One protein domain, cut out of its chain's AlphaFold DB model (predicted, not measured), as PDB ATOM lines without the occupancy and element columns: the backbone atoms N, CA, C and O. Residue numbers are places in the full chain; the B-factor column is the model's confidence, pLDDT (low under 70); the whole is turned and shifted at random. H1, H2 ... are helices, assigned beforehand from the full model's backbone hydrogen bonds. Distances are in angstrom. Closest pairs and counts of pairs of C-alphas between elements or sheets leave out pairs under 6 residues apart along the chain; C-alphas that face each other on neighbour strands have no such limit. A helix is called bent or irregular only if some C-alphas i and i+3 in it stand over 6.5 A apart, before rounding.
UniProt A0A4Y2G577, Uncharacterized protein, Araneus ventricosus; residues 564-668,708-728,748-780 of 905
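AT A GLANCE: This is residues 564 to 668, 708 to 728 and 748 to 780 of the 905 residues of an uncharacterized protein of Araneus ventricosus (UniProt A0A4Y2G577). Three short lengths of helix, H3, H4 and the arm H5a, fold back on one another with H4 in the middle, and other helices are set about this core at varied angles. The long H1 meets H4 with residues 583 to 587, H2 packs across H3, H6 stands nearly square to H4 and H5a, the H7 and H8 hairpin packs on H6 through H7, and the arm H5b turns away to touch no helix. The printed part has 159 residues with eight named helices, H1 to H8 in order along the chain, and no named strand; the class is all helix. It is compact, with a radius of gyration of the C-alphas of 17.0 A and spans of 57 by 40 by 30 A.

IN THESE COORDINATES: The longest helix by residues is H5, residues 643 to 665, assigned as one helix by its hydrogen bonds but bent, with C-alphas 652 and 655 7.6 A apart. Its arm H5a, residues 643 to 652, measures 14.9 A and is irregular, with C-alphas 648 and 651 7.0 A apart; H5b, residues 655 to 665, measures 15.2 A. H4 holds residues 630 to 639, H3 residues 615 to 624, and H2 residues 598 to 604. H1, residues 569 to 587, begins with C-alpha 569 at (-3.473, -25.707, 16.673) and is 26.4 A long. H6, residues 711 to 727, is 25.2 A long, and H7, residues 752 to 766, is 21.3 A. H8, residues 769 to 775, ends with C-alpha 775 at (6.642, -36.295, -11.816).

HOW THE PARTS SIT: H5a and H5b are about perpendicular, at 80 degrees. H5a touches the hub H4 in a hairpin, a shallow tilt of 29 degrees, opposite ways; their closest C-alphas, of Ala 637 and Val 646, are 5.6 A apart. H3 and H4 form another hairpin at 20 degrees, with C-alphas 623 and 633 closest at 6.1 A. H2 touches H3 at 78 degrees, C-alphas 604 and 621 being closest at 5.4 A. H1 touches H4 with residues 583 to 587 alone, C-alphas 587 and 635 being closest at 5.4 A. H6 touches H4 at 73 degrees, C-alphas 638 and 713 being closest at 5.3 A, and only just touches H5a, with 3 pairs of C-alphas within 8 A, C-alphas 647 and 720 being closest at 6.7 A. H7 touches H6 at 23 degrees, opposite ways, C-alphas 711 and 762 being closest at 6.3 A, and forms a hairpin with H8 at 9 degrees, C-alphas 763 and 771 being closest at 5.1 A. The helix packing is part aligned, part crossed, with 4 of 8 touching pairs at a shallow tilt. Each O i to N i+4 pair is within hydrogen-bond range in H1, H2, H3, H4, H5b, H7 and H8, against 4 of 6 in H5a and 12 of 13 in H6.

THE WHOLE: The two C-alphas farthest apart, of Leu 564 and Pro 668, are 60.3 A apart. Residues 669 to 707 and 729 to 747 are not printed, with 16.4 A between the C-alphas across each cut. Of the links printed whole, none is long. Mean pLDDT of the printed part is 72.1; 58 residues are under 70, among them 564 to 578 and 748 to 767.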
ATOM      1  N   LEU A 564       3.571 -28.257  25.309       38.69
ATOM      2  CA  LEU A 564       3.930 -28.921  24.048       38.69
ATOM      3  C   LEU A 564       2.698 -29.280  23.203       38.69
ATOM      4  O   LEU A 564       2.727 -29.114  21.985       38.69
ATOM      5  N   VAL A 565       1.601 -29.695  23.842       38.50
ATOM      6  CA  VAL A 565       0.313 -30.004  23.190       38.50
ATOM      7  C   VAL A 565      -0.427 -28.735  22.732       38.50
ATOM      8  O   VAL A 565      -1.236 -28.798  21.812       38.50
ATOM      9  N   LEU A 566      -0.123 -27.566  23.316       39.75
ATOM     10  CA  LEU A 566      -0.801 -26.284  23.047       39.75
ATOM     11  C   LEU A 566      -0.176 -25.422  21.925       39.75
ATOM     12  O   LEU A 566      -0.791 -24.449  21.491       39.75
ATOM     13  N   LYS A 567       1.020 -25.760  21.417       39.50
ATOM     14  CA  LYS A 567       1.685 -25.058  20.291       39.50
ATOM     15  C   LYS A 567       1.153 -25.345  18.860       39.50
ATOM     16  O   LYS A 567       1.240 -24.430  18.037       39.50
ATOM     17  N   PRO A 568       0.605 -26.528  18.506       41.53
ATOM     18  CA  PRO A 568       0.240 -26.859  17.122       41.53
ATOM     19  C   PRO A 568      -1.116 -26.378  16.540       41.53
ATOM     20  O   PRO A 568      -1.231 -26.428  15.312       41.53
ATOM     21  N   PRO A 569      -2.142 -25.890  17.276       44.19
ATOM     22  CA  PRO A 569      -3.473 -25.707  16.673       44.19
ATOM     23  C   PRO A 569      -3.552 -24.552  15.656       44.19
ATOM     24  O   PRO A 569      -4.310 -24.633  14.693       44.19
ATOM     25  N   LYS A 570      -2.729 -23.499  15.793       44.09
ATOM     26  CA  LYS A 570      -2.686 -22.380  14.824       44.09
ATOM     27  C   LYS A 570      -2.023 -22.753  13.485       44.09
ATOM     28  O   LYS A 570      -2.630 -22.481  12.449       44.09
ATOM     29  N   PRO A 571      -0.829 -23.382  13.463       50.78
ATOM     30  CA  PRO A 571      -0.233 -23.883  12.222       50.78
ATOM     31  C   PRO A 571      -1.115 -24.908  11.501       50.78
ATOM     32  O   PRO A 571      -1.256 -24.831  10.283       50.78
ATOM     33  N   ALA A 572      -1.756 -25.819  12.244       52.03
ATOM     34  CA  ALA A 572      -2.659 -26.819  11.676       52.03
ATOM     35  C   ALA A 572      -3.922 -26.184  11.066       52.03
ATOM     36  O   ALA A 572      -4.309 -26.549   9.958       52.03
ATOM     37  N   GLY A 573      -4.514 -25.182  11.731       58.94
ATOM     38  CA  GLY A 573      -5.655 -24.427  11.202       58.94
ATOM     39  C   GLY A 573      -5.325 -23.628   9.936       58.94
ATOM     40  O   GLY A 573      -6.099 -23.643   8.982       58.94
ATOM     41  N   GLN A 574      -4.150 -22.991   9.872       56.91
ATOM     42  CA  GLN A 574      -3.702 -22.292   8.659       56.91
ATOM     43  C   GLN A 574      -3.402 -23.268   7.514       56.91
ATOM     44  O   GLN A 574      -3.716 -22.985   6.358       56.91
ATOM     45  N   HIS A 575      -2.811 -24.425   7.826       60.62
ATOM     46  CA  HIS A 575      -2.561 -25.481   6.850       60.62
ATOM     47  C   HIS A 575      -3.876 -26.045   6.295       60.62
ATOM     48  O   HIS A 575      -3.996 -26.205   5.083       60.62
ATOM     49  N   LEU A 576      -4.879 -26.265   7.152       66.94
ATOM     50  CA  LEU A 576      -6.235 -26.652   6.752       66.94
ATOM     51  C   LEU A 576      -6.884 -25.591   5.859       66.94
ATOM     52  O   LEU A 576      -7.419 -25.931   4.812       66.94
ATOM     53  N   LEU A 577      -6.789 -24.309   6.211       63.00
ATOM     54  CA  LEU A 577      -7.367 -23.231   5.406       63.00
ATOM     55  C   LEU A 577      -6.727 -23.139   4.012       63.00
ATOM     56  O   LEU A 577      -7.434 -23.038   3.014       63.00
ATOM     57  N   ASN A 578      -5.395 -23.213   3.932       65.50
ATOM     58  CA  ASN A 578      -4.673 -23.201   2.657       65.50
ATOM     59  C   ASN A 578      -5.009 -24.437   1.807       65.50
ATOM     60  O   ASN A 578      -5.171 -24.332   0.591       65.50
ATOM     61  N   PHE A 579      -5.150 -25.592   2.457       70.25
ATOM     62  CA  PHE A 579      -5.558 -26.850   1.842       70.25
ATOM     63  C   PHE A 579      -6.972 -26.778   1.253       70.25
ATOM     64  O   PHE A 579      -7.162 -27.064   0.071       70.25
ATOM     65  N   LEU A 580      -7.946 -26.323   2.043       72.44
ATOM     66  CA  LEU A 580      -9.332 -26.151   1.605       72.44
ATOM     67  C   LEU A 580      -9.432 -25.129   0.472       72.44
ATOM     68  O   LEU A 580     -10.131 -25.371  -0.507       72.44
ATOM     69  N   ARG A 581      -8.678 -24.026   0.553       69.31
ATOM     70  CA  ARG A 581      -8.648 -23.000  -0.495       69.31
ATOM     71  C   ARG A 581      -8.159 -23.556  -1.831       69.31
ATOM     72  O   ARG A 581      -8.761 -23.242  -2.850       69.31
ATOM     73  N   LEU A 582      -7.108 -24.380  -1.826       72.50
ATOM     74  CA  LEU A 582      -6.576 -25.015  -3.036       72.50
ATOM     75  C   LEU A 582      -7.576 -26.000  -3.655       72.50
ATOM     76  O   LEU A 582      -7.705 -26.066  -4.875       72.50
ATOM     77  N   TRP A 583      -8.262 -26.789  -2.829       78.69
ATOM     78  CA  TRP A 583      -9.236 -27.761  -3.315       78.69
ATOM     79  C   TRP A 583     -10.497 -27.091  -3.839       78.69
ATOM     80  O   TRP A 583     -10.907 -27.395  -4.957       78.69
ATOM     81  N   LEU A 584     -11.084 -26.157  -3.093       75.62
ATOM     82  CA  LEU A 584     -12.306 -25.474  -3.514       75.62
ATOM     83  C   LEU A 584     -12.065 -24.668  -4.796       75.62
ATOM     84  O   LEU A 584     -12.831 -24.819  -5.743       75.62
ATOM     85  N   SER A 585     -10.947 -23.938  -4.897       72.75
ATOM     86  CA  SER A 585     -10.651 -23.133  -6.093       72.75
ATOM     87  C   SER A 585     -10.415 -23.951  -7.364       72.75
ATOM     88  O   SER A 585     -10.630 -23.438  -8.457       72.75
ATOM     89  N   LYS A 586      -9.967 -25.211  -7.248       75.25
ATOM     90  CA  LYS A 586      -9.645 -26.064  -8.407       75.25
ATOM     91  C   LYS A 586     -10.678 -27.153  -8.692       75.25
ATOM     92  O   LYS A 586     -10.653 -27.754  -9.759       75.25
ATOM     93  N   THR A 587     -11.577 -27.457  -7.762       72.94
ATOM     94  CA  THR A 587     -12.552 -28.548  -7.942       72.94
ATOM     95  C   THR A 587     -13.988 -28.052  -8.080       72.94
ATOM     96  O   THR A 587     -14.798 -28.738  -8.712       72.94
ATOM     97  N   GLN A 588     -14.302 -26.857  -7.568       74.25
ATOM     98  CA  GLN A 588     -15.653 -26.302  -7.532       74.25
ATOM     99  C   GLN A 588     -15.831 -25.213  -8.611       74.25
ATOM    100  O   GLN A 588     -15.115 -24.218  -8.586       74.25
ATOM    101  N   PRO A 589     -16.755 -25.372  -9.579       63.00
ATOM    102  CA  PRO A 589     -17.175 -24.266 -10.435       63.00
ATOM    103  C   PRO A 589     -18.016 -23.250  -9.644       63.00
ATOM    104  O   PRO A 589     -18.686 -23.638  -8.682       63.00
ATOM    105  N   GLU A 590     -18.008 -21.990 -10.100       51.53
ATOM    106  CA  GLU A 590     -18.601 -20.810  -9.437       51.53
ATOM    107  C   GLU A 590     -20.078 -20.976  -9.021       51.53
ATOM    108  O   GLU A 590     -20.497 -20.367  -8.042       51.53
ATOM    109  N   ASP A 591     -20.830 -21.877  -9.668       53.06
ATOM    110  CA  ASP A 591     -22.276 -22.064  -9.453       53.06
ATOM    111  C   ASP A 591     -22.677 -23.406  -8.802       53.06
ATOM    112  O   ASP A 591     -23.837 -23.817  -8.877       53.06
ATOM    113  N   SER A 592     -21.746 -24.159  -8.204       56.44
ATOM    114  CA  SER A 592     -22.069 -25.499  -7.672       56.44
ATOM    115  C   SER A 592     -22.265 -25.568  -6.155       56.44
ATOM    116  O   SER A 592     -21.586 -24.890  -5.387       56.44
ATOM    117  N   VAL A 593     -23.160 -26.469  -5.731       55.50
ATOM    118  CA  VAL A 593     -23.428 -26.801  -4.321       55.50
ATOM    119  C   VAL A 593     -22.148 -27.297  -3.634       55.50
ATOM    120  O   VAL A 593     -21.450 -28.155  -4.176       55.50
ATOM    121  N   ASN A 594     -21.866 -26.781  -2.431       63.75
ATOM    122  CA  ASN A 594     -20.722 -27.180  -1.605       63.75
ATOM    123  C   ASN A 594     -20.732 -28.699  -1.363       63.75
ATOM    124  O   ASN A 594     -21.533 -29.210  -0.584       63.75
ATOM    125  N   TRP A 595     -19.835 -29.425  -2.033       69.75
ATOM    126  CA  TRP A 595     -19.722 -30.882  -1.911       69.75
ATOM    127  C   TRP A 595     -18.928 -31.315  -0.671       69.75
ATOM    128  O   TRP A 595     -19.041 -32.454  -0.222       69.75
ATOM    129  N   LEU A 596     -18.102 -30.420  -0.128       72.62
ATOM    130  CA  LEU A 596     -17.235 -30.696   1.007       72.62
ATOM    131  C   LEU A 596     -17.965 -30.363   2.314       72.62
ATOM    132  O   LEU A 596     -18.019 -29.205   2.722       72.62
ATOM    133  N   THR A 597     -18.550 -31.384   2.942       77.38
ATOM    134  CA  THR A 597     -19.295 -31.254   4.207       77.38
ATOM    135  C   THR A 597     -18.407 -31.491   5.431       77.38
ATOM    136  O   THR A 597     -17.308 -32.046   5.323       77.38
ATOM    137  N   GLU A 598     -18.903 -31.099   6.607       71.06
ATOM    138  CA  GLU A 598     -18.254 -31.374   7.894       71.06
ATOM    139  C   GLU A 598     -17.995 -32.864   8.107       71.06
ATOM    140  O   GLU A 598     -16.885 -33.246   8.483       71.06
ATOM    141  N   ASP A 599     -18.993 -33.696   7.816       74.75
ATOM    142  CA  ASP A 599     -18.906 -35.144   7.976       74.75
ATOM    143  C   ASP A 599     -17.824 -35.720   7.061       74.75
ATOM    144  O   ASP A 599     -16.986 -36.508   7.498       74.75
ATOM    145  N   THR A 600     -17.754 -35.245   5.813       74.25
ATOM    146  CA  THR A 600     -16.719 -35.664   4.858       74.25
ATOM    147  C   THR A 600     -15.316 -35.302   5.348       74.25
ATOM    148  O   THR A 600     -14.411 -36.134   5.273       74.25
ATOM    149  N   LEU A 601     -15.109 -34.085   5.863       76.81
ATOM    150  CA  LEU A 601     -13.803 -33.662   6.378       76.81
ATOM    151  C   LEU A 601     -13.425 -34.405   7.658       76.81
ATOM    152  O   LEU A 601     -12.300 -34.886   7.771       76.81
ATOM    153  N   THR A 602     -14.356 -34.547   8.593       78.06
ATOM    154  CA  THR A 602     -14.116 -35.215   9.878       78.06
ATOM    155  C   THR A 602     -13.812 -36.694   9.682       78.06
ATOM    156  O   THR A 602     -12.889 -37.231  10.295       78.06
ATOM    157  N   GLU A 603     -14.539 -37.355   8.782       78.62
ATOM    158  CA  GLU A 603     -14.327 -38.766   8.498       78.62
ATOM    159  C   GLU A 603     -13.049 -38.990   7.688       78.62
ATOM    160  O   GLU A 603     -12.337 -39.964   7.934       78.62
ATOM    161  N   CYS A 604     -12.711 -38.106   6.743       83.38
ATOM    162  CA  CYS A 604     -11.675 -38.401   5.752       83.38
ATOM    163  C   CYS A 604     -10.309 -37.745   5.991       83.38
ATOM    164  O   CYS A 604      -9.338 -38.166   5.357       83.38
ATOM    165  N   LEU A 605     -10.190 -36.759   6.884       84.81
ATOM    166  CA  LEU A 605      -8.932 -36.044   7.112       84.81
ATOM    167  C   LEU A 605      -7.866 -36.951   7.742       84.81
ATOM    168  O   LEU A 605      -8.033 -37.491   8.835       84.81
ATOM    169  N   ILE A 606      -6.744 -37.115   7.041       84.19
ATOM    170  CA  ILE A 606      -5.596 -37.902   7.500       84.19
ATOM    171  C   ILE A 606      -4.426 -36.956   7.739       84.19
ATOM    172  O   ILE A 606      -3.986 -36.262   6.824       84.19
ATOM    173  N   LEU A 607      -3.886 -36.966   8.955       78.06
ATOM    174  CA  LEU A 607      -2.647 -36.267   9.294       78.06
ATOM    175  C   LEU A 607      -1.430 -37.177   9.052       78.06
ATOM    176  O   LEU A 607      -1.524 -38.401   9.154       78.06
ATOM    177  N   ASN A 608      -0.285 -36.591   8.708       79.12
ATOM    178  CA  ASN A 608       1.002 -37.281   8.703       79.12
ATOM    179  C   ASN A 608       1.598 -37.364  10.123       79.12
ATOM    180  O   ASN A 608       1.041 -36.849  11.091       79.12
ATOM    181  N   ASP A 609       2.745 -38.023  10.234       68.69
ATOM    182  CA  ASP A 609       3.537 -38.197  11.458       68.69
ATOM    183  C   ASP A 609       4.002 -36.878  12.102       68.69
ATOM    184  O   ASP A 609       4.314 -36.849  13.290       68.69
ATOM    185  N   VAL A 610       3.980 -35.776  11.347       61.44
ATOM    186  CA  VAL A 610       4.320 -34.418  11.806       61.44
ATOM    187  C   VAL A 610       3.070 -33.593  12.163       61.44
ATOM    188  O   VAL A 610       3.168 -32.408  12.480       61.44
ATOM    189  N   GLY A 611       1.874 -34.189  12.118       65.62
ATOM    190  CA  GLY A 611       0.611 -33.521  12.449       65.62
ATOM    191  C   GLY A 611       0.093 -32.551  11.378       65.62
ATOM    192  O   GLY A 611      -0.809 -31.764  11.658       65.62
ATOM    193  N   LEU A 612       0.641 -32.592  10.159       69.06
ATOM    194  CA  LEU A 612       0.143 -31.843   9.001       69.06
ATOM    195  C   LEU A 612      -0.822 -32.699   8.182       69.06
ATOM    196  O   LEU A 612      -0.717 -33.921   8.167       69.06
ATOM    197  N   ILE A 613      -1.744 -32.066   7.460       76.12
ATOM    198  CA  ILE A 613      -2.691 -32.791   6.603       76.12
ATOM    199  C   ILE A 613      -1.920 -33.499   5.490       76.12
ATOM    200  O   ILE A 613      -1.162 -32.882   4.746       76.12
ATOM    201  N   ASN A 614      -2.135 -34.804   5.352       82.69
ATOM    202  CA  ASN A 614      -1.658 -35.581   4.223       82.69
ATOM    203  C   ASN A 614      -2.675 -35.448   3.081       82.69
ATOM    204  O   ASN A 614      -3.689 -36.150   3.064       82.69
ATOM    205  N   HIS A 615      -2.411 -34.527   2.149       80.44
ATOM    206  CA  HIS A 615      -3.355 -34.159   1.086       80.44
ATOM    207  C   HIS A 615      -3.782 -35.379   0.263       80.44
ATOM    208  O   HIS A 615      -4.970 -35.612   0.055       80.44
ATOM    209  N   ARG A 616      -2.803 -36.200  -0.130       83.00
ATOM    210  CA  ARG A 616      -3.013 -37.373  -0.972       83.00
ATOM    211  C   ARG A 616      -3.842 -38.449  -0.276       83.00
ATOM    212  O   ARG A 616      -4.857 -38.863  -0.821       83.00
ATOM    213  N   LYS A 617      -3.457 -38.864   0.936       87.00
ATOM    214  CA  LYS A 617      -4.208 -39.889   1.684       87.00
ATOM    215  C   LYS A 617      -5.619 -39.415   2.030       87.00
ATOM    216  O   LYS A 617      -6.556 -40.203   1.989       87.00
ATOM    217  N   THR A 618      -5.772 -38.127   2.341       87.12
ATOM    218  CA  THR A 618      -7.088 -37.519   2.579       87.12
ATOM    219  C   THR A 618      -7.945 -37.575   1.312       87.12
ATOM    220  O   THR A 618      -9.087 -38.018   1.380       87.12
ATOM    221  N   ALA A 619      -7.398 -37.228   0.141       87.19
ATOM    222  CA  ALA A 619      -8.102 -37.361  -1.138       87.19
ATOM    223  C   ALA A 619      -8.462 -38.820  -1.460       87.19
ATOM    224  O   ALA A 619      -9.603 -39.096  -1.810       87.19
ATOM    225  N   GLU A 620      -7.538 -39.768  -1.274       90.19
ATOM    226  CA  GLU A 620      -7.788 -41.209  -1.450       90.19
ATOM    227  C   GLU A 620      -8.929 -41.693  -0.533       90.19
ATOM    228  O   GLU A 620      -9.809 -42.447  -0.959       90.19
ATOM    229  N   LYS A 621      -8.979 -41.206   0.714       91.69
ATOM    230  CA  LYS A 621     -10.052 -41.541   1.657       91.69
ATOM    231  C   LYS A 621     -11.399 -40.949   1.226       91.69
ATOM    232  O   LYS A 621     -12.388 -41.676   1.223       91.69
ATOM    233  N   ILE A 622     -11.427 -39.701   0.758       88.38
ATOM    234  CA  ILE A 622     -12.646 -39.063   0.224       88.38
ATOM    235  C   ILE A 622     -13.142 -39.773  -1.045       88.38
ATOM    236  O   ILE A 622     -14.337 -39.990  -1.218       88.38
ATOM    237  N   LEU A 623     -12.244 -40.171  -1.945       88.50
ATOM    238  CA  LEU A 623     -12.634 -40.889  -3.162       88.50
ATOM    239  C   LEU A 623     -13.144 -42.301  -2.847       88.50
ATOM    240  O   LEU A 623     -14.090 -42.776  -3.480       88.50
ATOM    241  N   SER A 624     -12.566 -42.964  -1.843       89.81
ATOM    242  CA  SER A 624     -13.015 -44.295  -1.415       89.81
ATOM    243  C   SER A 624     -14.343 -44.284  -0.650       89.81
ATOM    244  O   SER A 624     -15.070 -45.275  -0.736       89.81
ATOM    245  N   SER A 625     -14.710 -43.174   0.006       86.94
ATOM    246  CA  SER A 625     -16.011 -43.029   0.680       86.94
ATOM    247  C   SER A 625     -17.192 -42.923  -0.294       86.94
ATOM    248  O   SER A 625     -18.337 -43.102   0.113       86.94
ATOM    249  N   ARG A 626     -16.933 -42.673  -1.590       82.38
ATOM    250  CA  ARG A 626     -17.950 -42.492  -2.650       82.38
ATOM    251  C   ARG A 626     -18.991 -41.409  -2.331       82.38
ATOM    252  O   ARG A 626     -20.081 -41.422  -2.896       82.38
ATOM    253  N   MET A 627     -18.649 -40.462  -1.459       79.00
ATOM    254  CA  MET A 627     -19.528 -39.352  -1.074       79.00
ATOM    255  C   MET A 627     -19.611 -38.259  -2.150       79.00
ATOM    256  O   MET A 627     -20.485 -37.400  -2.088       79.00
ATOM    257  N   LEU A 628     -18.710 -38.282  -3.139       82.81
ATOM    258  CA  LEU A 628     -18.618 -37.257  -4.176       82.81
ATOM    259  C   LEU A 628     -19.316 -37.665  -5.475       82.81
ATOM    260  O   LEU A 628     -19.090 -38.773  -5.964       82.81
ATOM    261  N   PRO A 629     -20.063 -36.745  -6.114       87.25
ATOM    262  CA  PRO A 629     -20.454 -36.903  -7.508       87.25
ATOM    263  C   PRO A 629     -19.228 -37.110  -8.408       87.25
ATOM    264  O   PRO A 629     -18.181 -36.494  -8.195       87.25
ATOM    265  N   ASN A 630     -19.375 -37.931  -9.454       89.88
ATOM    266  CA  ASN A 630     -18.262 -38.381 -10.303       89.88
ATOM    267  C   ASN A 630     -17.396 -37.238 -10.860       89.88
ATOM    268  O   ASN A 630     -16.182 -37.390 -10.935       89.88
ATOM    269  N   VAL A 631     -17.985 -36.087 -11.203       88.44
ATOM    270  CA  VAL A 631     -17.249 -34.916 -11.718       88.44
ATOM    271  C   VAL A 631     -16.330 -34.309 -10.653       88.44
ATOM    272  O   VAL A 631     -15.165 -34.031 -10.933       88.44
ATOM    273  N   PHE A 632     -16.810 -34.149  -9.417       87.25
ATOM    274  CA  PHE A 632     -15.991 -33.633  -8.315       87.25
ATOM    275  C   PHE A 632     -14.946 -34.650  -7.877       87.25
ATOM    276  O   PHE A 632     -13.796 -34.279  -7.658       87.25
ATOM    277  N   ALA A 633     -15.320 -35.931  -7.830       89.62
ATOM    278  CA  ALA A 633     -14.381 -37.019  -7.597       89.62
ATOM    279  C   ALA A 633     -13.257 -37.001  -8.646       89.62
ATOM    280  O   ALA A 633     -12.083 -37.088  -8.300       89.62
ATOM    281  N   PHE A 634     -13.601 -36.815  -9.924       91.56
ATOM    282  CA  PHE A 634     -12.625 -36.766 -11.008       91.56
ATOM    283  C   PHE A 634     -11.691 -35.567 -10.867       91.56
ATOM    284  O   PHE A 634     -10.476 -35.738 -10.917       91.56
ATOM    285  N   ARG A 635     -12.221 -34.365 -10.617       90.62
ATOM    286  CA  ARG A 635     -11.393 -33.166 -10.417       90.62
ATOM    287  C   ARG A 635     -10.504 -33.275  -9.184       90.62
ATOM    288  O   ARG A 635      -9.330 -32.923  -9.253       90.62
ATOM    289  N   LEU A 636     -11.023 -33.812  -8.079       89.25
ATOM    290  CA  LEU A 636     -10.240 -34.062  -6.871       89.25
ATOM    291  C   LEU A 636      -9.114 -35.068  -7.140       89.25
ATOM    292  O   LEU A 636      -7.979 -34.838  -6.716       89.25
ATOM    293  N   ALA A 637      -9.398 -36.139  -7.886       88.62
ATOM    294  CA  ALA A 637      -8.398 -37.113  -8.313       88.62
ATOM    295  C   ALA A 637      -7.343 -36.477  -9.236       88.62
ATOM    296  O   ALA A 637      -6.154 -36.743  -9.067       88.62
ATOM    297  N   CYS A 638      -7.751 -35.590 -10.150       88.25
ATOM    298  CA  CYS A 638      -6.856 -34.868 -11.055       88.25
ATOM    299  C   CYS A 638      -5.908 -33.929 -10.302       88.25
ATOM    300  O   CYS A 638      -4.692 -34.021 -10.464       88.25
ATOM    301  N   VAL A 639      -6.452 -33.073  -9.428       85.50
ATOM    302  CA  VAL A 639      -5.676 -32.121  -8.612       85.50
ATOM    303  C   VAL A 639      -4.713 -32.856  -7.678       85.50
ATOM    304  O   VAL A 639      -3.634 -32.348  -7.402       85.50
ATOM    305  N   ASN A 640      -5.038 -34.066  -7.223       86.56
ATOM    306  CA  ASN A 640      -4.142 -34.870  -6.383       86.56
ATOM    307  C   ASN A 640      -3.331 -35.927  -7.168       86.56
ATOM    308  O   ASN A 640      -2.669 -36.759  -6.549       86.56
ATOM    309  N   PHE A 641      -3.356 -35.903  -8.507       86.31
ATOM    310  CA  PHE A 641      -2.618 -36.816  -9.399       86.31
ATOM    311  C   PHE A 641      -2.806 -38.315  -9.088       86.31
ATOM    312  O   PHE A 641      -1.884 -39.134  -9.196       86.31
ATOM    313  N   LEU A 642      -4.032 -38.698  -8.731       88.06
ATOM    314  CA  LEU A 642      -4.421 -40.073  -8.419       88.06
ATOM    315  C   LEU A 642      -4.778 -40.840  -9.701       88.06
ATOM    316  O   LEU A 642      -5.945 -41.091  -9.982       88.06
ATOM    317  N   GLU A 643      -3.763 -41.215 -10.490       87.25
ATOM    318  CA  GLU A 643      -3.928 -41.815 -11.833       87.25
ATOM    319  C   GLU A 643      -4.951 -42.959 -11.895       87.25
ATOM    320  O   GLU A 643      -5.748 -43.018 -12.826       87.25
ATOM    321  N   VAL A 644      -4.935 -43.869 -10.917       89.06
ATOM    322  CA  VAL A 644      -5.849 -45.022 -10.888       89.06
ATOM    323  C   VAL A 644      -7.302 -44.562 -10.762       89.06
ATOM    324  O   VAL A 644      -8.163 -45.054 -11.489       89.06
ATOM    325  N   ASP A 645      -7.569 -43.598  -9.883       91.69
ATOM    326  CA  ASP A 645      -8.907 -43.050  -9.672       91.69
ATOM    327  C   ASP A 645      -9.347 -42.167 -10.841       91.69
ATOM    328  O   ASP A 645     -10.492 -42.269 -11.270       91.69
ATOM    329  N   VAL A 646      -8.439 -41.373 -11.422       89.56
ATOM    330  CA  VAL A 646      -8.705 -40.585 -12.638       89.56
ATOM    331  C   VAL A 646      -9.151 -41.494 -13.782       89.56
ATOM    332  O   VAL A 646     -10.209 -41.266 -14.362       89.56
ATOM    333  N   LEU A 647      -8.397 -42.558 -14.075       88.56
ATOM    334  CA  LEU A 647      -8.726 -43.495 -15.158       88.56
ATOM    335  C   LEU A 647     -10.018 -44.269 -14.883       88.56
ATOM    336  O   LEU A 647     -10.776 -44.556 -15.803       88.56
ATOM    337  N   LYS A 648     -10.290 -44.588 -13.617       91.06
ATOM    338  CA  LYS A 648     -11.537 -45.240 -13.206       91.06
ATOM    339  C   LYS A 648     -12.749 -44.314 -13.345       91.06
ATOM    340  O   LYS A 648     -13.832 -44.784 -13.673       91.06
ATOM    341  N   LEU A 649     -12.583 -43.022 -13.069       91.44
ATOM    342  CA  LEU A 649     -13.654 -42.024 -13.117       91.44
ATOM    343  C   LEU A 649     -13.881 -41.468 -14.526       91.44
ATOM    344  O   LEU A 649     -14.998 -41.051 -14.826       91.44
ATOM    345  N   TRP A 650     -12.864 -41.497 -15.393       92.94
ATOM    346  CA  TRP A 650     -12.902 -40.936 -16.746       92.94
ATOM    347  C   TRP A 650     -14.117 -41.374 -17.587       92.94
ATOM    348  O   TRP A 650     -14.844 -40.484 -18.038       92.94
ATOM    349  N   PRO A 651     -14.457 -42.677 -17.712       89.94
ATOM    350  CA  PRO A 651     -15.617 -43.110 -18.501       89.94
ATOM    351  C   PRO A 651     -16.949 -42.526 -18.010       89.94
ATOM    352  O   PRO A 651     -17.914 -42.436 -18.764       89.94
ATOM    353  N   HIS A 652     -17.012 -42.124 -16.738       88.44
ATOM    354  CA  HIS A 652     -18.208 -41.561 -16.118       88.44
ATOM    355  C   HIS A 652     -18.329 -40.043 -16.282       88.44
ATOM    356  O   HIS A 652     -19.411 -39.504 -16.046       88.44
ATOM    357  N   VAL A 653     -17.248 -39.346 -16.643       87.75
ATOM    358  CA  VAL A 653     -17.216 -37.875 -16.722       87.75
ATOM    359  C   VAL A 653     -16.841 -37.342 -18.100       87.75
ATOM    360  O   VAL A 653     -17.106 -36.173 -18.368       87.75
ATOM    361  N   MET A 654     -16.263 -38.178 -18.970       88.69
ATOM    362  CA  MET A 654     -15.763 -37.789 -20.290       88.69
ATOM    363  C   MET A 654     -16.798 -36.988 -21.077       88.69
ATOM    364  O   MET A 654     -16.531 -35.851 -21.455       88.69
ATOM    365  N   GLN A 655     -17.998 -37.543 -21.276       81.44
ATOM    366  CA  GLN A 655     -19.032 -36.884 -22.078       81.44
ATOM    367  C   GLN A 655     -19.430 -35.523 -21.494       81.44
ATOM    368  O   GLN A 655     -19.634 -34.570 -22.237       81.44
ATOM    369  N   TYR A 656     -19.515 -35.421 -20.165       87.19
ATOM    370  CA  TYR A 656     -19.847 -34.171 -19.485       87.19
ATOM    371  C   TYR A 656     -18.755 -33.113 -19.688       87.19
ATOM    372  O   TYR A 656     -19.067 -31.986 -20.062       87.19
ATOM    373  N   LEU A 657     -17.485 -33.474 -19.478       81.44
ATOM    374  CA  LEU A 657     -16.359 -32.544 -19.604       81.44
ATOM    375  C   LEU A 657     -16.144 -32.110 -21.057       81.44
ATOM    376  O   LEU A 657     -15.961 -30.923 -21.309       81.44
ATOM    377  N   LEU A 658     -16.240 -33.035 -22.018       80.62
ATOM    378  CA  LEU A 658     -16.158 -32.713 -23.446       80.62
ATOM    379  C   LEU A 658     -17.308 -31.792 -23.875       80.62
ATOM    380  O   LEU A 658     -17.053 -30.757 -24.482       80.62
ATOM    381  N   ASN A 659     -18.555 -32.102 -23.498       78.69
ATOM    382  CA  ASN A 659     -19.707 -31.245 -23.801       78.69
ATOM    383  C   ASN A 659     -19.572 -29.856 -23.175       78.69
ATOM    384  O   ASN A 659     -19.907 -28.861 -23.810       78.69
ATOM    385  N   ARG A 660     -19.072 -29.774 -21.941       80.44
ATOM    386  CA  ARG A 660     -18.834 -28.495 -21.273       80.44
ATOM    387  C   ARG A 660     -17.779 -27.671 -22.005       80.44
ATOM    388  O   ARG A 660     -18.025 -26.500 -22.256       80.44
ATOM    389  N   MET A 661     -16.645 -28.269 -22.369       75.69
ATOM    390  CA  MET A 661     -15.609 -27.572 -23.140       75.69
ATOM    391  C   MET A 661     -16.138 -27.118 -24.508       75.69
ATOM    392  O   MET A 661     -15.823 -26.009 -24.928       75.69
ATOM    393  N   MET A 662     -16.999 -27.911 -25.160       66.94
ATOM    394  CA  MET A 662     -17.686 -27.493 -26.391       66.94
ATOM    395  C   MET A 662     -18.592 -26.276 -26.151       66.94
ATOM    396  O   MET A 662     -18.463 -25.275 -26.848       66.94
ATOM    397  N   LEU A 663     -19.442 -26.298 -25.121       70.69
ATOM    398  CA  LEU A 663     -20.337 -25.178 -24.794       70.69
ATOM    399  C   LEU A 663     -19.586 -23.906 -24.366       70.69
ATOM    400  O   LEU A 663     -20.016 -22.798 -24.677       70.69
ATOM    401  N   GLU A 664     -18.469 -24.046 -23.646       71.00
ATOM    402  CA  GLU A 664     -17.592 -22.923 -23.290       71.00
ATOM    403  C   GLU A 664     -16.931 -22.319 -24.538       71.00
ATOM    404  O   GLU A 664     -16.793 -21.097 -24.614       71.00
ATOM    405  N   SER A 665     -16.621 -23.152 -25.540       62.25
ATOM    406  CA  SER A 665     -16.078 -22.712 -26.828       62.25
ATOM    407  C   SER A 665     -17.113 -22.103 -27.786       62.25
ATOM    408  O   SER A 665     -16.730 -21.336 -28.658       62.25
ATOM    409  N   GLU A 666     -18.410 -22.388 -27.613       50.16
ATOM    410  CA  GLU A 666     -19.508 -21.915 -28.481       50.16
ATOM    411  C   GLU A 666     -20.134 -20.571 -28.039       50.16
ATOM    412  O   GLU A 666     -21.118 -20.114 -28.628       50.16
ATOM    413  N   LYS A 667     -19.609 -19.899 -27.002       48.12
ATOM    414  CA  LYS A 667     -20.162 -18.604 -26.561       48.12
ATOM    415  C   LYS A 667     -20.024 -17.525 -27.662       48.12
ATOM    416  O   LYS A 667     -18.957 -17.390 -28.256       48.12
ATOM    417  N   PRO A 668     -21.042 -16.662 -27.886       39.97
ATOM    418  CA  PRO A 668     -21.245 -15.929 -29.151       39.97
ATOM    419  C   PRO A 668     -20.248 -14.804 -29.458       39.97
ATOM    420  O   PRO A 668     -20.377 -14.130 -30.474       39.97
ATOM    421  N   THR A 708     -12.760 -23.088 -18.433       76.25
ATOM    422  CA  THR A 708     -12.641 -22.760 -17.004       76.25
ATOM    423  C   THR A 708     -12.020 -23.888 -16.167       76.25
ATOM    424  O   THR A 708     -11.854 -23.730 -14.959       76.25
ATOM    425  N   GLU A 709     -11.679 -25.035 -16.769       82.69
ATOM    426  CA  GLU A 709     -11.035 -26.143 -16.050       82.69
ATOM    427  C   GLU A 709      -9.580 -25.811 -15.666       82.69
ATOM    428  O   GLU A 709      -8.840 -25.228 -16.463       82.69
ATOM    429  N   PRO A 710      -9.114 -26.223 -14.472       79.38
ATOM    430  CA  PRO A 710      -7.725 -26.019 -14.074       79.38
ATOM    431  C   PRO A 710      -6.774 -26.868 -14.929       79.38
ATOM    432  O   PRO A 710      -7.121 -27.958 -15.399       79.38
ATOM    433  N   LEU A 711      -5.530 -26.404 -15.068       75.88
ATOM    434  CA  LEU A 711      -4.507 -27.051 -15.898       75.88
ATOM    435  C   LEU A 711      -4.279 -28.525 -15.529       75.88
ATOM    436  O   LEU A 711      -4.054 -29.349 -16.412       75.88
ATOM    437  N   GLU A 712      -4.384 -28.890 -14.248       82.56
ATOM    438  CA  GLU A 712      -4.268 -30.285 -13.809       82.56
ATOM    439  C   GLU A 712      -5.370 -31.179 -14.382       82.56
ATOM    440  O   GLU A 712      -5.106 -32.313 -14.771       82.56
ATOM    441  N   VAL A 713      -6.604 -30.678 -14.452       84.88
ATOM    442  CA  VAL A 713      -7.737 -31.424 -15.013       84.88
ATOM    443  C   VAL A 713      -7.566 -31.561 -16.522       84.88
ATOM    444  O   VAL A 713      -7.716 -32.663 -17.045       84.88
ATOM    445  N   LEU A 714      -7.159 -30.492 -17.211       80.69
ATOM    446  CA  LEU A 714      -6.868 -30.532 -18.647       80.69
ATOM    447  C   LEU A 714      -5.757 -31.526 -18.977       80.69
ATOM    448  O   LEU A 714      -5.906 -32.332 -19.894       80.69
ATOM    449  N   PHE A 715      -4.686 -31.544 -18.186       82.31
ATOM    450  CA  PHE A 715      -3.625 -32.534 -18.326       82.31
ATOM    451  C   PHE A 715      -4.172 -33.970 -18.289       82.31
ATOM    452  O   PHE A 715      -3.867 -34.782 -19.170       82.31
ATOM    453  N   TRP A 716      -5.005 -34.283 -17.296       83.88
ATOM    454  CA  TRP A 716      -5.578 -35.618 -17.146       83.88
ATOM    455  C   TRP A 716      -6.595 -35.961 -18.234       83.88
ATOM    456  O   TRP A 716      -6.604 -37.105 -18.684       83.88
ATOM    457  N   ILE A 717      -7.389 -34.998 -18.709       82.50
ATOM    458  CA  ILE A 717      -8.297 -35.176 -19.853       82.50
ATOM    459  C   ILE A 717      -7.505 -35.602 -21.092       82.50
ATOM    460  O   ILE A 717      -7.798 -36.642 -21.683       82.50
ATOM    461  N   ILE A 718      -6.457 -34.854 -21.454       76.06
ATOM    462  CA  ILE A 718      -5.651 -35.152 -22.648       76.06
ATOM    463  C   ILE A 718      -4.968 -36.524 -22.489       76.06
ATOM    464  O   ILE A 718      -4.899 -37.306 -23.439       76.06
ATOM    465  N   ARG A 719      -4.509 -36.866 -21.277       77.25
ATOM    466  CA  ARG A 719      -3.896 -38.173 -20.984       77.25
ATOM    467  C   ARG A 719      -4.881 -39.345 -21.050       77.25
ATOM    468  O   ARG A 719      -4.482 -40.445 -21.427       77.25
ATOM    469  N   CYS A 720      -6.135 -39.153 -20.651       82.19
ATOM    470  CA  CYS A 720      -7.153 -40.200 -20.760       82.19
ATOM    471  C   CYS A 720      -7.538 -40.432 -22.225       82.19
ATOM    472  O   CYS A 720      -7.536 -41.577 -22.675       82.19
ATOM    473  N   LEU A 721      -7.741 -39.350 -22.985       76.94
ATOM    474  CA  LEU A 721      -8.024 -39.403 -24.422       76.94
ATOM    475  C   LEU A 721      -6.913 -40.116 -25.206       76.94
ATOM    476  O   LEU A 721      -7.202 -40.964 -26.050       76.94
ATOM    477  N   SER A 722      -5.642 -39.839 -24.897       71.94
ATOM    478  CA  SER A 722      -4.518 -40.503 -25.571       71.94
ATOM    479  C   SER A 722      -4.424 -42.001 -25.256       71.94
ATOM    480  O   SER A 722      -4.010 -42.782 -26.112       71.94
ATOM    481  N   LYS A 723      -4.843 -42.434 -24.058       72.25
ATOM    482  CA  LYS A 723      -4.886 -43.857 -23.682       72.25
ATOM    483  C   LYS A 723      -6.051 -44.612 -24.323       72.25
ATOM    484  O   LYS A 723      -5.844 -45.743 -24.751       72.25
ATOM    485  N   GLU A 724      -7.239 -44.018 -24.412       68.56
ATOM    486  CA  GLU A 724      -8.398 -44.658 -25.059       68.56
ATOM    487  C   GLU A 724      -8.172 -44.881 -26.559       68.56
ATOM    488  O   GLU A 724      -8.532 -45.932 -27.096       68.56
ATOM    489  N   GLN A 725      -7.489 -43.941 -27.218       55.91
ATOM    490  CA  GLN A 725      -7.094 -44.060 -28.623       55.91
ATOM    491  C   GLN A 725      -6.022 -45.140 -28.859       55.91
ATOM    492  O   GLN A 725      -5.992 -45.736 -29.932       55.91
ATOM    493  N   ALA A 726      -5.190 -45.462 -27.862       48.41
ATOM    494  CA  ALA A 726      -4.172 -46.510 -27.968       48.41
ATOM    495  C   ALA A 726      -4.737 -47.945 -27.885       48.41
ATOM    496  O   ALA A 726      -4.090 -48.882 -28.347       48.41
ATOM    497  N   THR A 727      -5.932 -48.142 -27.312       42.53
ATOM    498  CA  THR A 727      -6.551 -49.475 -27.143       42.53
ATOM    499  C   THR A 727      -7.547 -49.874 -28.237       42.53
ATOM    500  O   THR A 727      -7.774 -51.066 -28.409       42.53
ATOM    501  N   ASN A 728      -8.087 -48.924 -29.013       40.50
ATOM    502  CA  ASN A 728      -9.071 -49.171 -30.087       40.50
ATOM    503  C   ASN A 728      -8.562 -48.782 -31.491       40.50
ATOM    504  O   ASN A 728      -9.352 -48.494 -32.389       40.50
ATOM    505  N   ASP A 748       4.219 -42.059 -32.259       40.06
ATOM    506  CA  ASP A 748       4.892 -40.753 -32.141       40.06
ATOM    507  C   ASP A 748       3.991 -39.521 -32.372       40.06
ATOM    508  O   ASP A 748       4.481 -38.460 -32.756       40.06
ATOM    509  N   PHE A 749       2.680 -39.589 -32.101       38.31
ATOM    510  CA  PHE A 749       1.817 -38.392 -32.222       38.31
ATOM    511  C   PHE A 749       2.055 -37.335 -31.124       38.31
ATOM    512  O   PHE A 749       1.651 -36.185 -31.258       38.31
ATOM    513  N   PHE A 750       2.776 -37.711 -30.068       42.28
ATOM    514  CA  PHE A 750       3.511 -36.818 -29.175       42.28
ATOM    515  C   PHE A 750       4.736 -37.608 -28.701       42.28
ATOM    516  O   PHE A 750       4.550 -38.580 -27.957       42.28
ATOM    517  N   PRO A 751       5.976 -37.246 -29.080       51.97
ATOM    518  CA  PRO A 751       7.149 -37.921 -28.548       51.97
ATOM    519  C   PRO A 751       7.051 -37.934 -27.021       51.97
ATOM    520  O   PRO A 751       6.691 -36.928 -26.411       51.97
ATOM    521  N   ARG A 752       7.392 -39.054 -26.376       51.50
ATOM    522  CA  ARG A 752       7.333 -39.220 -24.905       51.50
ATOM    523  C   ARG A 752       7.965 -38.044 -24.139       51.50
ATOM    524  O   ARG A 752       7.559 -37.745 -23.024       51.50
ATOM    525  N   LYS A 753       8.935 -37.375 -24.771       51.22
ATOM    526  CA  LYS A 753       9.634 -36.166 -24.322       51.22
ATOM    527  C   LYS A 753       8.740 -34.912 -24.239       51.22
ATOM    528  O   LYS A 753       8.870 -34.169 -23.276       51.22
ATOM    529  N   ASP A 754       7.806 -34.715 -25.166       59.56
ATOM    530  CA  ASP A 754       6.927 -33.534 -25.222       59.56
ATOM    531  C   ASP A 754       5.783 -33.630 -24.203       59.56
ATOM    532  O   ASP A 754       5.431 -32.647 -23.552       59.56
ATOM    533  N   TRP A 755       5.270 -34.844 -23.978       59.38
ATOM    534  CA  TRP A 755       4.334 -35.135 -22.886       59.38
ATOM    535  C   TRP A 755       4.946 -34.872 -21.522       59.38
ATOM    536  O   TRP A 755       4.336 -34.268 -20.641       59.38
ATOM    537  N   ASN A 756       6.174 -35.342 -21.374       59.09
ATOM    538  CA  ASN A 756       6.980 -35.147 -20.197       59.09
ATOM    539  C   ASN A 756       7.187 -33.636 -19.942       59.09
ATOM    540  O   ASN A 756       6.939 -33.138 -18.845       59.09
ATOM    541  N   ASP A 757       7.518 -32.861 -20.964       64.44
ATOM    542  CA  ASP A 757       7.713 -31.419 -20.814       64.44
ATOM    543  C   ASP A 757       6.413 -30.663 -20.496       64.44
ATOM    544  O   ASP A 757       6.417 -29.769 -19.647       64.44
ATOM    545  N   PHE A 758       5.284 -31.069 -21.079       65.00
ATOM    546  CA  PHE A 758       3.967 -30.518 -20.753       65.00
ATOM    547  C   PHE A 758       3.534 -30.820 -19.308       65.00
ATOM    548  O   PHE A 758       3.041 -29.931 -18.611       65.00
ATOM    549  N   ILE A 759       3.760 -32.051 -18.832       62.22
ATOM    550  CA  ILE A 759       3.522 -32.468 -17.437       62.22
ATOM    551  C   ILE A 759       4.321 -31.593 -16.480       62.22
ATOM    552  O   ILE A 759       3.787 -31.077 -15.498       62.22
ATOM    553  N   LEU A 760       5.603 -31.419 -16.787       62.62
ATOM    554  CA  LEU A 760       6.520 -30.674 -15.946       62.62
ATOM    555  C   LEU A 760       6.134 -29.195 -15.904       62.62
ATOM    556  O   LEU A 760       6.095 -28.624 -14.820       62.62
ATOM    557  N   ASN A 761       5.741 -28.617 -17.043       64.31
ATOM    558  CA  ASN A 761       5.223 -27.252 -17.136       64.31
ATOM    559  C   ASN A 761       3.887 -27.084 -16.390       64.31
ATOM    560  O   ASN A 761       3.685 -26.094 -15.696       64.31
ATOM    561  N   THR A 762       2.984 -28.063 -16.461       61.38
ATOM    562  CA  THR A 762       1.692 -28.019 -15.754       61.38
ATOM    563  C   THR A 762       1.871 -28.107 -14.235       61.38
ATOM    564  O   THR A 762       1.279 -27.327 -13.485       61.38
ATOM    565  N   GLY A 763       2.736 -29.005 -13.757       62.84
ATOM    566  CA  GLY A 763       3.116 -29.079 -12.341       62.84
ATOM    567  C   GLY A 763       3.812 -27.818 -11.848       62.84
ATOM    568  O   GLY A 763       3.507 -27.303 -10.773       62.84
ATOM    569  N   PHE A 764       4.686 -27.275 -12.690       64.81
ATOM    570  CA  PHE A 764       5.411 -26.030 -12.477       64.81
ATOM    571  C   PHE A 764       4.482 -24.825 -12.301       64.81
ATOM    572  O   PHE A 764       4.592 -24.129 -11.293       64.81
ATOM    573  N   TYR A 765       3.537 -24.606 -13.221       58.31
ATOM    574  CA  TYR A 765       2.617 -23.463 -13.159       58.31
ATOM    575  C   TYR A 765       1.571 -23.600 -12.052       58.31
ATOM    576  O   TYR A 765       1.094 -22.596 -11.528       58.31
ATOM    577  N   SER A 766       1.212 -24.828 -11.676       61.25
ATOM    578  CA  SER A 766       0.150 -25.068 -10.697       61.25
ATOM    579  C   SER A 766       0.594 -25.001  -9.233       61.25
ATOM    580  O   SER A 766      -0.276 -24.921  -8.358       61.25
ATOM    581  N   GLY A 767       1.905 -25.063  -8.953       64.44
ATOM    582  CA  GLY A 767       2.455 -25.104  -7.589       64.44
ATOM    583  C   GLY A 767       2.021 -26.338  -6.786       64.44
ATOM    584  O   GLY A 767       2.039 -26.330  -5.556       64.44
ATOM    585  N   ASN A 768       1.556 -27.385  -7.470       70.69
ATOM    586  CA  ASN A 768       0.847 -28.494  -6.856       70.69
ATOM    587  C   ASN A 768       1.805 -29.629  -6.463       70.69
ATOM    588  O   ASN A 768       2.308 -30.358  -7.317       70.69
ATOM    589  N   VAL A 769       2.017 -29.815  -5.156       69.00
ATOM    590  CA  VAL A 769       2.906 -30.851  -4.590       69.00
ATOM    591  C   VAL A 769       2.571 -32.258  -5.100       69.00
ATOM    592  O   VAL A 769       3.478 -33.038  -5.384       69.00
ATOM    593  N   ALA A 770       1.289 -32.577  -5.294       70.69
ATOM    594  CA  ALA A 770       0.888 -33.890  -5.792       70.69
ATOM    595  C   ALA A 770       1.321 -34.126  -7.252       70.69
ATOM    596  O   ALA A 770       1.665 -35.252  -7.615       70.69
ATOM    597  N   CYS A 771       1.372 -33.067  -8.071       75.50
ATOM    598  CA  CYS A 771       1.940 -33.145  -9.418       75.50
ATOM    599  C   CYS A 771       3.418 -33.514  -9.363       75.50
ATOM    600  O   CYS A 771       3.890 -34.331 -10.146       75.50
ATOM    601  N   PHE A 772       4.156 -32.924  -8.431       70.38
ATOM    602  CA  PHE A 772       5.589 -33.146  -8.300       70.38
ATOM    603  C   PHE A 772       5.933 -34.556  -7.823       70.38
ATOM    604  O   PHE A 772       6.806 -35.198  -8.410       70.38
ATOM    605  N   ASP A 773       5.196 -35.080  -6.842       70.75
ATOM    606  CA  ASP A 773       5.313 -36.483  -6.421       70.75
ATOM    607  C   ASP A 773       5.035 -37.444  -7.587       70.75
ATOM    608  O   ASP A 773       5.651 -38.507  -7.706       70.75
ATOM    609  N   TYR A 774       4.107 -37.071  -8.471       75.69
ATOM    610  CA  TYR A 774       3.805 -37.819  -9.685       75.69
ATOM    611  C   TYR A 774       4.937 -37.730 -10.721       75.69
ATOM    612  O   TYR A 774       5.349 -38.758 -11.269       75.69
ATOM    613  N   CYS A 775       5.491 -36.535 -10.944       72.00
ATOM    614  CA  CYS A 775       6.642 -36.295 -11.816       72.00
ATOM    615  C   CYS A 775       7.896 -37.047 -11.349       72.00
ATOM    616  O   CYS A 775       8.672 -37.494 -12.187       72.00
ATOM    617  N   ASN A 776       8.076 -37.277 -10.044       72.69
ATOM    618  CA  ASN A 776       9.232 -38.009  -9.510       72.69
ATOM    619  C   ASN A 776       9.335 -39.472  -9.992       72.69
ATOM    620  O   ASN A 776      10.361 -40.124  -9.826       72.69
ATOM    621  N   LYS A 777       8.287 -40.010 -10.631       76.38
ATOM    622  CA  LYS A 777       8.350 -41.303 -11.334       76.38
ATOM    623  C   LYS A 777       9.116 -41.241 -12.661       76.38
ATOM    624  O   LYS A 777       9.506 -42.286 -13.174       76.38
ATOM    625  N   TYR A 778       9.259 -40.049 -13.235       74.56
ATOM    626  CA  TYR A 778       9.769 -39.819 -14.589       74.56
ATOM    627  C   TYR A 778      11.030 -38.949 -14.620       74.56
ATOM    628  O   TYR A 778      11.828 -39.099 -15.541       74.56
ATOM    629  N   TRP A 779      11.230 -38.088 -13.619       77.06
ATOM    630  CA  TRP A 779      12.449 -37.300 -13.439       77.06
ATOM    631  C   TRP A 779      12.938 -37.406 -12.010       77.06
ATOM    632  O   TRP A 779      12.141 -37.469 -11.078       77.06
ATOM    633  N   SER A 780      14.249 -37.329 -11.831       79.12
ATOM    634  CA  SER A 780      14.815 -37.041 -10.517       79.12
ATOM    635  C   SER A 780      14.421 -35.632 -10.053       79.12
ATOM    636  O   SER A 780      14.250 -34.713 -10.865       79.12
TER     637      SER A 780